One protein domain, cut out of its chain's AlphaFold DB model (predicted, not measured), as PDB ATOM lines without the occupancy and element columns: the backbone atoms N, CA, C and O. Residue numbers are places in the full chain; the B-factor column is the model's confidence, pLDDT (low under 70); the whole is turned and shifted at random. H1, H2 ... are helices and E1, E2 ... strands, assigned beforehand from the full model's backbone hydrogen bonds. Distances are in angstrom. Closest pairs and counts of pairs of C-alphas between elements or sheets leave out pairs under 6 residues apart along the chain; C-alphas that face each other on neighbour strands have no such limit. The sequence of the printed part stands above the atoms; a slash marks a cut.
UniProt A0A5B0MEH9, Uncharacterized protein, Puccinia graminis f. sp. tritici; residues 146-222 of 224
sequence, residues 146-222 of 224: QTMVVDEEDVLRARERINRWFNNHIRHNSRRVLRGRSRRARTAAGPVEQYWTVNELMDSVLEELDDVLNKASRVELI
ATOM      1  N   GLN A 146      73.859  -3.646 -26.484       70.31
ATOM      2  CA  GLN A 146      73.400  -3.094 -25.216       70.31
ATOM      3  C   GLN A 146      71.915  -3.406 -25.033       70.31
ATOM      4  O   GLN A 146      71.107  -3.165 -25.933       70.31
ATOM      5  N   THR A 147      71.549  -3.916 -23.863       73.00
ATOM      6  CA  THR A 147      70.159  -4.043 -23.429       73.00
ATOM      7  C   THR A 147      69.927  -3.146 -22.223       73.00
ATOM      8  O   THR A 147      70.855  -2.776 -21.502       73.00
ATOM      9  N   MET A 148      68.678  -2.741 -22.031       76.06
ATOM     10  CA  MET A 148      68.271  -1.915 -20.905       76.06
ATOM     11  C   MET A 148      67.392  -2.765 -19.997       76.06
ATOM     12  O   MET A 148      66.379  -3.306 -20.442       76.06
ATOM     13  N   VAL A 149      67.817  -2.916 -18.749       78.00
ATOM     14  CA  VAL A 149      67.126  -3.684 -17.717       78.00
ATOM     15  C   VAL A 149      66.473  -2.694 -16.768       78.00
ATOM     16  O   VAL A 149      67.143  -1.829 -16.210       78.00
ATOM     17  N   VAL A 150      65.160  -2.814 -16.610       81.81
ATOM     18  CA  VAL A 150      64.354  -1.974 -15.720       81.81
ATOM     19  C   VAL A 150      63.830  -2.851 -14.591       81.81
ATOM     20  O   VAL A 150      63.396  -3.976 -14.853       81.81
ATOM     21  N   ASP A 151      63.844  -2.341 -13.361       85.38
ATOM     22  CA  ASP A 151      63.248  -3.034 -12.223       85.38
ATOM     23  C   ASP A 151      61.724  -3.130 -12.375       85.38
ATOM     24  O   ASP A 151      61.035  -2.153 -12.676       85.38
ATOM     25  N   GLU A 152      61.178  -4.325 -12.150       86.12
ATOM     26  CA  GLU A 152      59.744  -4.593 -12.318       86.12
ATOM     27  C   GLU A 152      58.880  -3.729 -11.385       86.12
ATOM     28  O   GLU A 152      57.840  -3.217 -11.798       86.12
ATOM     29  N   GLU A 153      59.340  -3.504 -10.153       87.56
ATOM     30  CA  GLU A 153      58.663  -2.658  -9.162       87.56
ATOM     31  C   GLU A 153      58.527  -1.203  -9.638       87.56
ATOM     32  O   GLU A 153      57.461  -0.600  -9.493       87.56
ATOM     33  N   ASP A 154      59.567  -0.647 -10.267       83.69
ATOM     34  CA  ASP A 154      59.520   0.711 -10.817       83.69
ATOM     35  C   ASP A 154      58.512   0.804 -11.973       83.69
ATOM     36  O   ASP A 154      57.741   1.764 -12.053       83.69
ATOM     37  N   VAL A 155      58.437  -0.224 -12.825       85.62
ATOM     38  CA  VAL A 155      57.447  -0.295 -13.914       85.62
ATOM     39  C   VAL A 155      56.021  -0.383 -13.367       85.62
ATOM     40  O   VAL A 155      55.118   0.293 -13.871       85.62
ATOM     41  N   LEU A 156      55.792  -1.203 -12.338       88.81
ATOM     42  CA  LEU A 156      54.474  -1.351 -11.715       88.81
ATOM     43  C   LEU A 156      54.021  -0.050 -11.047       88.81
ATOM     44  O   LEU A 156      52.880   0.379 -11.249       88.81
ATOM     45  N   ARG A 157      54.923   0.619 -10.327       88.31
ATOM     46  CA  ARG A 157      54.661   1.906  -9.679       88.31
ATOM     47  C   ARG A 157      54.349   3.009 -10.687       88.31
ATOM     48  O   ARG A 157      53.364   3.733 -10.520       88.31
ATOM     49  N   ALA A 158      55.131   3.101 -11.760       86.62
ATOM     50  CA  ALA A 158      54.883   4.047 -12.843       86.62
ATOM     51  C   ALA A 158      53.531   3.784 -13.514       86.62
ATOM     52  O   ALA A 158      52.738   4.701 -13.736       86.62
ATOM     53  N   ARG A 159      53.199   2.513 -13.762       89.75
ATOM     54  CA  ARG A 159      51.899   2.120 -14.318       89.75
ATOM     55  C   ARG A 159      50.736   2.545 -13.423       89.75
ATOM     56  O   ARG A 159      49.721   3.027 -13.933       89.75
ATOM     57  N   GLU A 160      50.847   2.373 -12.109       90.19
ATOM     58  CA  GLU A 160      49.818   2.809 -11.162       90.19
ATOM     59  C   GLU A 160      49.646   4.334 -11.174       90.19
ATOM     60  O   GLU A 160      48.519   4.836 -11.264       90.19
ATOM     61  N   ARG A 161      50.754   5.082 -11.169       86.31
ATOM     62  CA  ARG A 161      50.741   6.549 -11.249       86.31
ATOM     63  C   ARG A 161      50.112   7.054 -12.543       86.31
ATOM     64  O   ARG A 161      49.208   7.890 -12.482       86.31
ATOM     65  N   ILE A 162      50.490   6.474 -13.681       87.81
ATOM     66  CA  ILE A 162      49.910   6.783 -14.992       87.81
ATOM     67  C   ILE A 162      48.402   6.502 -14.994       87.81
ATOM     68  O   ILE A 162      47.609   7.360 -15.388       87.81
ATOM     69  N   ASN A 163      47.970   5.346 -14.481       87.31
ATOM     70  CA  ASN A 163      46.546   5.023 -14.370       87.31
ATOM     71  C   ASN A 163      45.786   6.042 -13.512       87.31
ATOM     72  O   ASN A 163      44.673   6.450 -13.860       87.31
ATOM     73  N   ARG A 164      46.377   6.486 -12.399       86.44
ATOM     74  CA  ARG A 164      45.785   7.512 -11.536       86.44
ATOM     75  C   ARG A 164      45.621   8.841 -12.275       86.44
ATOM     76  O   ARG A 164      44.561   9.460 -12.166       86.44
ATOM     77  N   TRP A 165      46.612   9.258 -13.062       87.50
ATOM     78  CA  TRP A 165      46.537  10.470 -13.882       87.50
ATOM     79  C   TRP A 165      45.455  10.393 -14.958       87.50
ATOM     80  O   TRP A 165      44.620  11.295 -15.039       87.50
ATOM     81  N   PHE A 166      45.379   9.292 -15.710       85.19
ATOM     82  CA  PHE A 166      44.314   9.083 -16.697       85.19
ATOM     83  C   PHE A 166      42.921   9.106 -16.058       85.19
ATOM     84  O   PHE A 166      42.018   9.789 -16.549       85.19
ATOM     85  N   ASN A 167      42.740   8.424 -14.925       84.00
ATOM     86  CA  ASN A 167      41.465   8.408 -14.209       84.00
ATOM     87  C   ASN A 167      41.075   9.800 -13.698       84.00
ATOM     88  O   ASN A 167      39.914  10.207 -13.822       84.00
ATOM     89  N   ASN A 168      42.035  10.563 -13.175       81.50
ATOM     90  CA  ASN A 168      41.805  11.943 -12.759       81.50
ATOM     91  C   ASN A 168      41.447  12.843 -13.944       81.50
ATOM     92  O   ASN A 168      40.478  13.602 -13.855       81.50
ATOM     93  N   HIS A 169      42.138  12.701 -15.076       81.12
ATOM     94  CA  HIS A 169      41.855  13.443 -16.301       81.12
ATOM     95  C   HIS A 169      40.436  13.158 -16.828       81.12
ATOM     96  O   HIS A 169      39.667  14.083 -17.114       81.12
ATOM     97  N   ILE A 170      40.025  11.885 -16.878       81.44
ATOM     98  CA  ILE A 170      38.671  11.478 -17.290       81.44
ATOM     99  C   ILE A 170      37.620  12.003 -16.308       81.44
ATOM    100  O   ILE A 170      36.594  12.552 -16.721       81.44
ATOM    101  N   ARG A 171      37.852  11.876 -14.997       77.56
ATOM    102  CA  ARG A 171      36.932  12.374 -13.963       77.56
ATOM    103  C   ARG A 171      36.766  13.889 -14.046       77.56
ATOM    104  O   ARG A 171      35.652  14.395 -13.909       77.56
ATOM    105  N   HIS A 172      37.845  14.620 -14.300       72.00
ATOM    106  CA  HIS A 172      37.806  16.069 -14.451       72.00
ATOM    107  C   HIS A 172      37.029  16.479 -15.717       72.00
ATOM    108  O   HIS A 172      36.110  17.301 -15.650       72.00
ATOM    109  N   ASN A 173      37.305  15.845 -16.860       69.44
ATOM    110  CA  ASN A 173      36.636  16.167 -18.123       69.44
ATOM    111  C   ASN A 173      35.169  15.716 -18.176       69.44
ATOM    112  O   ASN A 173      34.313  16.462 -18.653       69.44
ATOM    113  N   SER A 174      34.829  14.560 -17.611       67.69
ATOM    114  CA  SER A 174      33.430  14.129 -17.462       67.69
ATOM    115  C   SER A 174      32.637  15.087 -16.568       67.69
ATOM    116  O   SER A 174      31.527  15.486 -16.924       67.69
ATOM    117  N   ARG A 175      33.224  15.564 -15.460       65.19
ATOM    118  CA  ARG A 175      32.626  16.626 -14.636       65.19
ATOM    119  C   ARG A 175      32.418  17.915 -15.430       65.19
ATOM    120  O   ARG A 175      31.370  18.534 -15.265       65.19
ATOM    121  N   ARG A 176      33.336  18.317 -16.321       61.72
ATOM    122  CA  ARG A 176      33.120  19.470 -17.224       61.72
ATOM    123  C   ARG A 176      31.931  19.254 -18.162       61.72
ATOM    124  O   ARG A 176      31.079  20.137 -18.266       61.72
ATOM    125  N   VAL A 177      31.832  18.083 -18.793       61.00
ATOM    126  CA  VAL A 177      30.717  17.742 -19.696       61.00
ATOM    127  C   VAL A 177      29.378  17.742 -18.946       61.00
ATOM    128  O   VAL A 177      28.388  18.281 -19.447       61.00
ATOM    129  N   LEU A 178      29.345  17.223 -17.715       59.31
ATOM    130  CA  LEU A 178      28.150  17.225 -16.863       59.31
ATOM    131  C   LEU A 178      27.782  18.637 -16.362       59.31
ATOM    132  O   LEU A 178      26.607  19.004 -16.383       59.31
ATOM    133  N   ARG A 179      28.768  19.475 -16.003       57.88
ATOM    134  CA  ARG A 179      28.574  20.902 -15.654       57.88
ATOM    135  C   ARG A 179      28.024  21.722 -16.831       57.88
ATOM    136  O   ARG A 179      27.261  22.668 -16.629       57.88
ATOM    137  N   GLY A 180      28.367  21.371 -18.072       56.69
ATOM    138  CA  GLY A 180      27.898  22.071 -19.274       56.69
ATOM    139  C   GLY A 180      26.377  22.019 -19.474       56.69
ATOM    140  O   GLY A 180      25.793  22.984 -19.970       56.69
ATOM    141  N   ARG A 181      25.718  20.945 -19.014       63.00
ATOM    142  CA  ARG A 181      24.324  20.618 -19.364       63.00
ATOM    143  C   ARG A 181      23.240  21.312 -18.528       63.00
ATOM    144  O   ARG A 181      22.123  21.445 -19.011       63.00
ATOM    145  N   SER A 182      23.519  21.782 -17.307       57.00
ATOM    146  CA  SER A 182      22.508  22.475 -16.481       57.00
ATOM    147  C   SER A 182      23.123  23.410 -15.439       57.00
ATOM    148  O   SER A 182      24.159  23.098 -14.855       57.00
ATOM    149  N   ARG A 183      22.458  24.541 -15.148       59.84
ATOM    150  CA  ARG A 183      22.886  25.506 -14.114       59.84
ATOM    151  C   ARG A 183      23.041  24.855 -12.731       59.84
ATOM    152  O   ARG A 183      24.011  25.166 -12.054       59.84
ATOM    153  N   ARG A 184      22.168  23.906 -12.355       63.28
ATOM    154  CA  ARG A 184      22.265  23.149 -11.083       63.28
ATOM    155  C   ARG A 184      23.529  22.291 -10.985       63.28
ATOM    156  O   ARG A 184      24.113  22.189  -9.914       63.28
ATOM    157  N   ALA A 185      23.968  21.698 -12.097       61.03
ATOM    158  CA  ALA A 185      25.179  20.877 -12.130       61.03
ATOM    159  C   ALA A 185      26.459  21.720 -11.983       61.03
ATOM    160  O   ALA A 185      27.486  21.211 -11.548       61.03
ATOM    161  N   ARG A 186      26.398  23.015 -12.325       60.44
ATOM    162  CA  ARG A 186      27.513  23.957 -12.144       60.44
ATOM    163  C   ARG A 186      27.664  24.373 -10.688       60.44
ATOM    164  O   ARG A 186      28.780  24.366 -10.190       60.44
ATOM    165  N   THR A 187      26.557  24.682 -10.012       60.00
ATOM    166  CA  THR A 187      26.564  25.059  -8.591       60.00
ATOM    167  C   THR A 187      26.926  23.893  -7.677       60.00
ATOM    168  O   THR A 187      27.703  24.085  -6.752       60.00
ATOM    169  N   ALA A 188      26.441  22.679  -7.957       61.78
ATOM    170  CA  ALA A 188      26.749  21.498  -7.140       61.78
ATOM    171  C   ALA A 188      28.221  21.054  -7.212       61.78
ATOM    172  O   ALA A 188      28.683  20.311  -6.353       61.78
ATOM    173  N   ALA A 189      28.952  21.470  -8.246       58.31
ATOM    174  CA  ALA A 189      30.299  20.983  -8.496       58.31
ATOM    175  C   ALA A 189      31.414  21.920  -7.969       58.31
ATOM    176  O   ALA A 189      32.579  21.539  -8.021       58.31
ATOM    177  N   GLY A 190      31.086  23.105  -7.439       59.03
ATOM    178  CA  GLY A 190      32.055  24.012  -6.795       59.03
ATOM    179  C   GLY A 190      33.051  24.701  -7.749       59.03
ATOM    180  O   GLY A 190      32.981  24.487  -8.964       59.03
ATOM    181  N   PRO A 191      33.959  25.558  -7.244       55.59
ATOM    182  CA  PRO A 191      35.002  26.215  -8.040       55.59
ATOM    183  C   PRO A 191      35.883  25.198  -8.782       55.59
ATOM    184  O   PRO A 191      36.064  24.071  -8.327       55.59
ATOM    185  N   VAL A 192      36.380  25.562  -9.966       54.84
ATOM    186  CA  VAL A 192      37.293  24.705 -10.738       54.84
ATOM    187  C   VAL A 192      38.700  24.919 -10.194       54.84
ATOM    188  O   VAL A 192      39.297  25.956 -10.463       54.84
ATOM    189  N   GLU A 193      39.216  23.952  -9.442       56.66
ATOM    190  CA  GLU A 193      40.659  23.839  -9.237       56.66
ATOM    191  C   GLU A 193      41.325  23.373 -10.539       56.66
ATOM    192  O   GLU A 193      40.717  22.651 -11.335       56.66
ATOM    193  N   GLN A 194      42.532  23.895 -10.743       56.75
ATOM    194  CA  GLN A 194      43.391  23.932 -11.928       56.75
ATOM    195  C   GLN A 194      43.122  22.891 -13.032       56.75
ATOM    196  O   GLN A 194      42.948  21.694 -12.798       56.75
ATOM    197  N   TYR A 195      43.085  23.391 -14.269       54.59
ATOM    198  CA  TYR A 195      42.839  22.613 -15.477       54.59
ATOM    199  C   TYR A 195      43.857  21.475 -15.614       54.59
ATOM    200  O   TYR A 195      45.034  21.688 -15.375       54.59
ATOM    201  N   TRP A 196      43.387  20.290 -16.015       64.19
ATOM    202  CA  TRP A 196      44.237  19.241 -16.579       64.19
ATOM    203  C   TRP A 196      43.971  19.177 -18.077       64.19
ATOM    204  O   TRP A 196      42.972  18.613 -18.544       64.19
ATOM    205  N   THR A 197      44.838  19.819 -18.838       75.88
ATOM    206  CA  THR A 197      44.897  19.721 -20.289       75.88
ATOM    207  C   THR A 197      45.486  18.374 -20.704       75.88
ATOM    208  O   THR A 197      46.089  17.654 -19.912       75.88
ATOM    209  N   VAL A 198      45.268  17.995 -21.966       78.56
ATOM    210  CA  VAL A 198      45.892  16.783 -22.522       78.56
ATOM    211  C   VAL A 198      47.418  16.923 -22.527       78.56
ATOM    212  O   VAL A 198      48.102  15.934 -22.310       78.56
ATOM    213  N   ASN A 199      47.940  18.140 -22.702       83.75
ATOM    214  CA  ASN A 199      49.377  18.407 -22.670       83.75
ATOM    215  C   ASN A 199      49.964  18.113 -21.288       83.75
ATOM    216  O   ASN A 199      50.899  17.337 -21.204       83.75
ATOM    217  N   GLU A 200      49.345  18.611 -20.214       81.06
ATOM    218  CA  GLU A 200      49.809  18.330 -18.844       81.06
ATOM    219  C   GLU A 200      49.764  16.831 -18.514       81.06
ATOM    220  O   GLU A 200      50.672  16.316 -17.869       81.06
ATOM    221  N   LEU A 201      48.751  16.098 -19.001       84.00
ATOM    222  CA  LEU A 201      48.720  14.637 -18.867       84.00
ATOM    223  C   LEU A 201      49.895  13.979 -19.602       84.00
ATOM    224  O   LEU A 201      50.516  13.069 -19.061       84.00
ATOM    225  N   MET A 202      50.175  14.406 -20.834       86.69
ATOM    226  CA  MET A 202      51.275  13.856 -21.625       86.69
ATOM    227  C   MET A 202      52.633  14.185 -21.010       86.69
ATOM    228  O   MET A 202      53.480  13.301 -20.966       86.69
ATOM    229  N   ASP A 203      52.815  15.399 -20.494       87.56
ATOM    230  CA  ASP A 203      54.047  15.824 -19.834       87.56
ATOM    231  C   ASP A 203      54.311  14.968 -18.587       87.56
ATOM    232  O   ASP A 203      55.395  14.411 -18.460       87.56
ATOM    233  N   SER A 204      53.299  14.737 -17.738       85.00
ATOM    234  CA  SER A 204      53.444  13.848 -16.572       85.00
ATOM    235  C   SER A 204      53.740  12.395 -16.959       85.00
ATOM    236  O   SER A 204      54.549  11.733 -16.315       85.00
ATOM    237  N   VAL A 205      53.100  11.872 -18.012       86.00
ATOM    238  CA  VAL A 205      53.362  10.501 -18.486       86.00
ATOM    239  C   VAL A 205      54.785  10.367 -19.027       86.00
ATOM    240  O   VAL A 205      55.438   9.363 -18.760       86.00
ATOM    241  N   LEU A 206      55.259  11.351 -19.791       88.50
ATOM    242  CA  LEU A 206      56.610  11.343 -20.346       88.50
ATOM    243  C   LEU A 206      57.671  11.487 -19.255       88.50
ATOM    244  O   LEU A 206      58.673  10.785 -19.323       88.50
ATOM    245  N   GLU A 207      57.431  12.328 -18.251       88.75
ATOM    246  CA  GLU A 207      58.310  12.481 -17.088       88.75
ATOM    247  C   GLU A 207      58.445  11.166 -16.307       88.75
ATOM    248  O   GLU A 207      59.558  10.719 -16.053       88.75
ATOM    249  N   GLU A 208      57.339  10.470 -16.021       87.38
ATOM    250  CA  GLU A 208      57.403   9.181 -15.312       87.38
ATOM    251  C   GLU A 208      58.108   8.099 -16.141       87.38
ATOM    252  O   GLU A 208      58.825   7.260 -15.597       87.38
ATOM    253  N   LEU A 209      57.915   8.100 -17.463       86.50
ATOM    254  CA  LEU A 209      58.630   7.180 -18.345       86.50
ATOM    255  C   LEU A 209      60.127   7.493 -18.371       86.50
ATOM    256  O   LEU A 209      60.926   6.561 -18.316       86.50
ATOM    257  N   ASP A 210      60.513   8.766 -18.428       86.69
ATOM    258  CA  ASP A 210      61.921   9.161 -18.391       86.69
ATOM    259  C   ASP A 210      62.566   8.786 -17.051       86.69
ATOM    260  O   ASP A 210      63.651   8.218 -17.035       86.69
ATOM    261  N   ASP A 211      61.865   8.974 -15.932       85.69
ATOM    262  CA  ASP A 211      62.330   8.558 -14.605       85.69
ATOM    263  C   ASP A 211      62.567   7.045 -14.506       85.69
ATOM    264  O   ASP A 211      63.585   6.602 -13.963       85.69
ATOM    265  N   VAL A 212      61.657   6.231 -15.050       84.50
ATOM    266  CA  VAL A 212      61.814   4.768 -15.092       84.50
ATOM    267  C   VAL A 212      63.004   4.371 -15.968       84.50
ATOM    268  O   VAL A 212      63.777   3.482 -15.609       84.50
ATOM    269  N   LEU A 213      63.177   5.034 -17.110       82.06
ATOM    270  CA  LEU A 213      64.266   4.752 -18.046       82.06
ATOM    271  C   LEU A 213      65.624   5.251 -17.536       82.06
ATOM    272  O   LEU A 213      66.639   4.606 -17.784       82.06
ATOM    273  N   ASN A 214      65.656   6.345 -16.776       81.75
ATOM    274  CA  ASN A 214      66.864   6.874 -16.144       81.75
ATOM    275  C   ASN A 214      67.370   5.975 -15.012       81.75
ATOM    276  O   ASN A 214      68.575   5.915 -14.764       81.75
ATOM    277  N   LYS A 215      66.473   5.243 -14.344       79.44
ATOM    278  CA  LYS A 215      66.840   4.218 -13.355       79.44
ATOM    279  C   LYS A 215      67.269   2.897 -13.987       79.44
ATOM    280  O   LYS A 215      67.828   2.045 -13.300       79.44
ATOM    281  N   ALA A 216      67.016   2.714 -15.279       78.06
ATOM    282  CA  ALA A 216      67.304   1.468 -15.957       78.06
ATOM    283  C   ALA A 216      68.815   1.222 -16.073       78.06
ATOM    284  O   ALA A 216      69.594   2.082 -16.492       78.06
ATOM    285  N   SER A 217      69.231   0.001 -15.750       75.19
ATOM    286  CA  SER A 217      70.615  -0.428 -15.896       75.19
ATOM    287  C   SER A 217      70.901  -0.804 -17.346       75.19
ATOM    288  O   SER A 217      70.159  -1.567 -17.968       75.19
ATOM    289  N   ARG A 218      71.998  -0.287 -17.901       73.56
ATOM    290  CA  ARG A 218      72.487  -0.690 -19.224       73.56
ATOM    291  C   ARG A 218      73.394  -1.900 -19.061       73.56
ATOM    292  O   ARG A 218      74.424  -1.816 -18.399       73.56
ATOM    293  N   VAL A 219      73.015  -3.014 -19.674       68.44
ATOM    294  CA  VAL A 219      73.768  -4.267 -19.633       68.44
ATOM    295  C   VAL A 219      74.288  -4.566 -21.031       68.44
ATOM    296  O   VAL A 219      73.519  -4.668 -21.985       68.44
ATOM    297  N   GLU A 220      75.604  -4.702 -21.171       66.56
ATOM    298  CA  GLU A 220      76.215  -5.163 -22.418       66.56
ATOM    299  C   GLU A 220      76.218  -6.692 -22.430       66.56
ATOM    300  O   GLU A 220      76.798  -7.329 -21.549       66.56
ATOM    301  N   LEU A 221      75.540  -7.292 -23.409       62.84
ATOM    302  CA  LEU A 221      75.517  -8.739 -23.586       62.84
ATOM    303  C   LEU A 221      76.474  -9.124 -24.709       62.84
ATOM    304  O   LEU A 221      76.303  -8.736 -25.865       62.84
ATOM    305  N   ILE A 222      77.474  -9.924 -24.348       64.69
ATOM    306  CA  ILE A 222      78.340 -10.619 -25.294       64.69
ATOM    307  C   ILE A 222      77.749 -12.020 -25.469       64.69
ATOM    308  O   ILE A 222      77.594 -12.753 -24.492       64.69
TER     309      ILE A 222
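What this domain is: This is residues 146 to 222 of the 224 residues of an uncharacterized protein of Puccinia graminis f. sp. tritici (UniProt A0A5B0MEH9). This is a long, thin rod in which the long helix H1 and the shorter helix H3 lie side by side, running opposite ways. At one end of the rod the strands E1 and E2 pair as a small two-stranded ribbon; at the other, beyond H3, the short helix H2 folds back at the end of H1. The printed part has 77 residues, in the order E1, H1, H2, H3, E2; the sheet E1 - E2 is antiparallel and the class is mostly helix. The whole is extended, with a radius of gyration of the C-alphas of 18.5 A and spans of 67 by 20 by 16 A.

Where its parts are: Find C-alpha 146 at (73.400, -3.094, -25.216), where E1 begins; it runs over residues 146 to 149. H1, residues 152 to 181, then runs 44.0 A from C-alpha 152 at (59.744, -4.593, -12.318). Next come H2, residues 183 to 187, and H3, residues 198 to 214, 24.1 A long. E2, residues 217 to 221, ends at C-alpha 221, (75.517, -8.739, -23.586).

How they stand to each other: Look at Ile 162 and Val 205: their C-alphas, 6.2 A apart, are the closest where H1 and H3 touch, at a shallow tilt of 4 degrees, opposite ways. H1 and H2 touch only at the corner, H1 with residues 178 to 180 alone; the closest C-alphas, of Arg 179 and Arg 186, are 4.8 A apart. H2 and H3 are apart. E1 and E2 are antiparallel at 138 degrees, with N 147 and O 219 within hydrogen-bond range at 2.8 A. In H2 and H3 every O i to N i+4 pair is within hydrogen-bond range; in H1 25 of 26 are.

The domain as a whole: The farthest C-alphas, of Arg 183 and Ile 222, are 67.1 A apart. The printed part has no cut, and no link is long. Confidence is under 70 at residues 173 to 196 and 219 to 222.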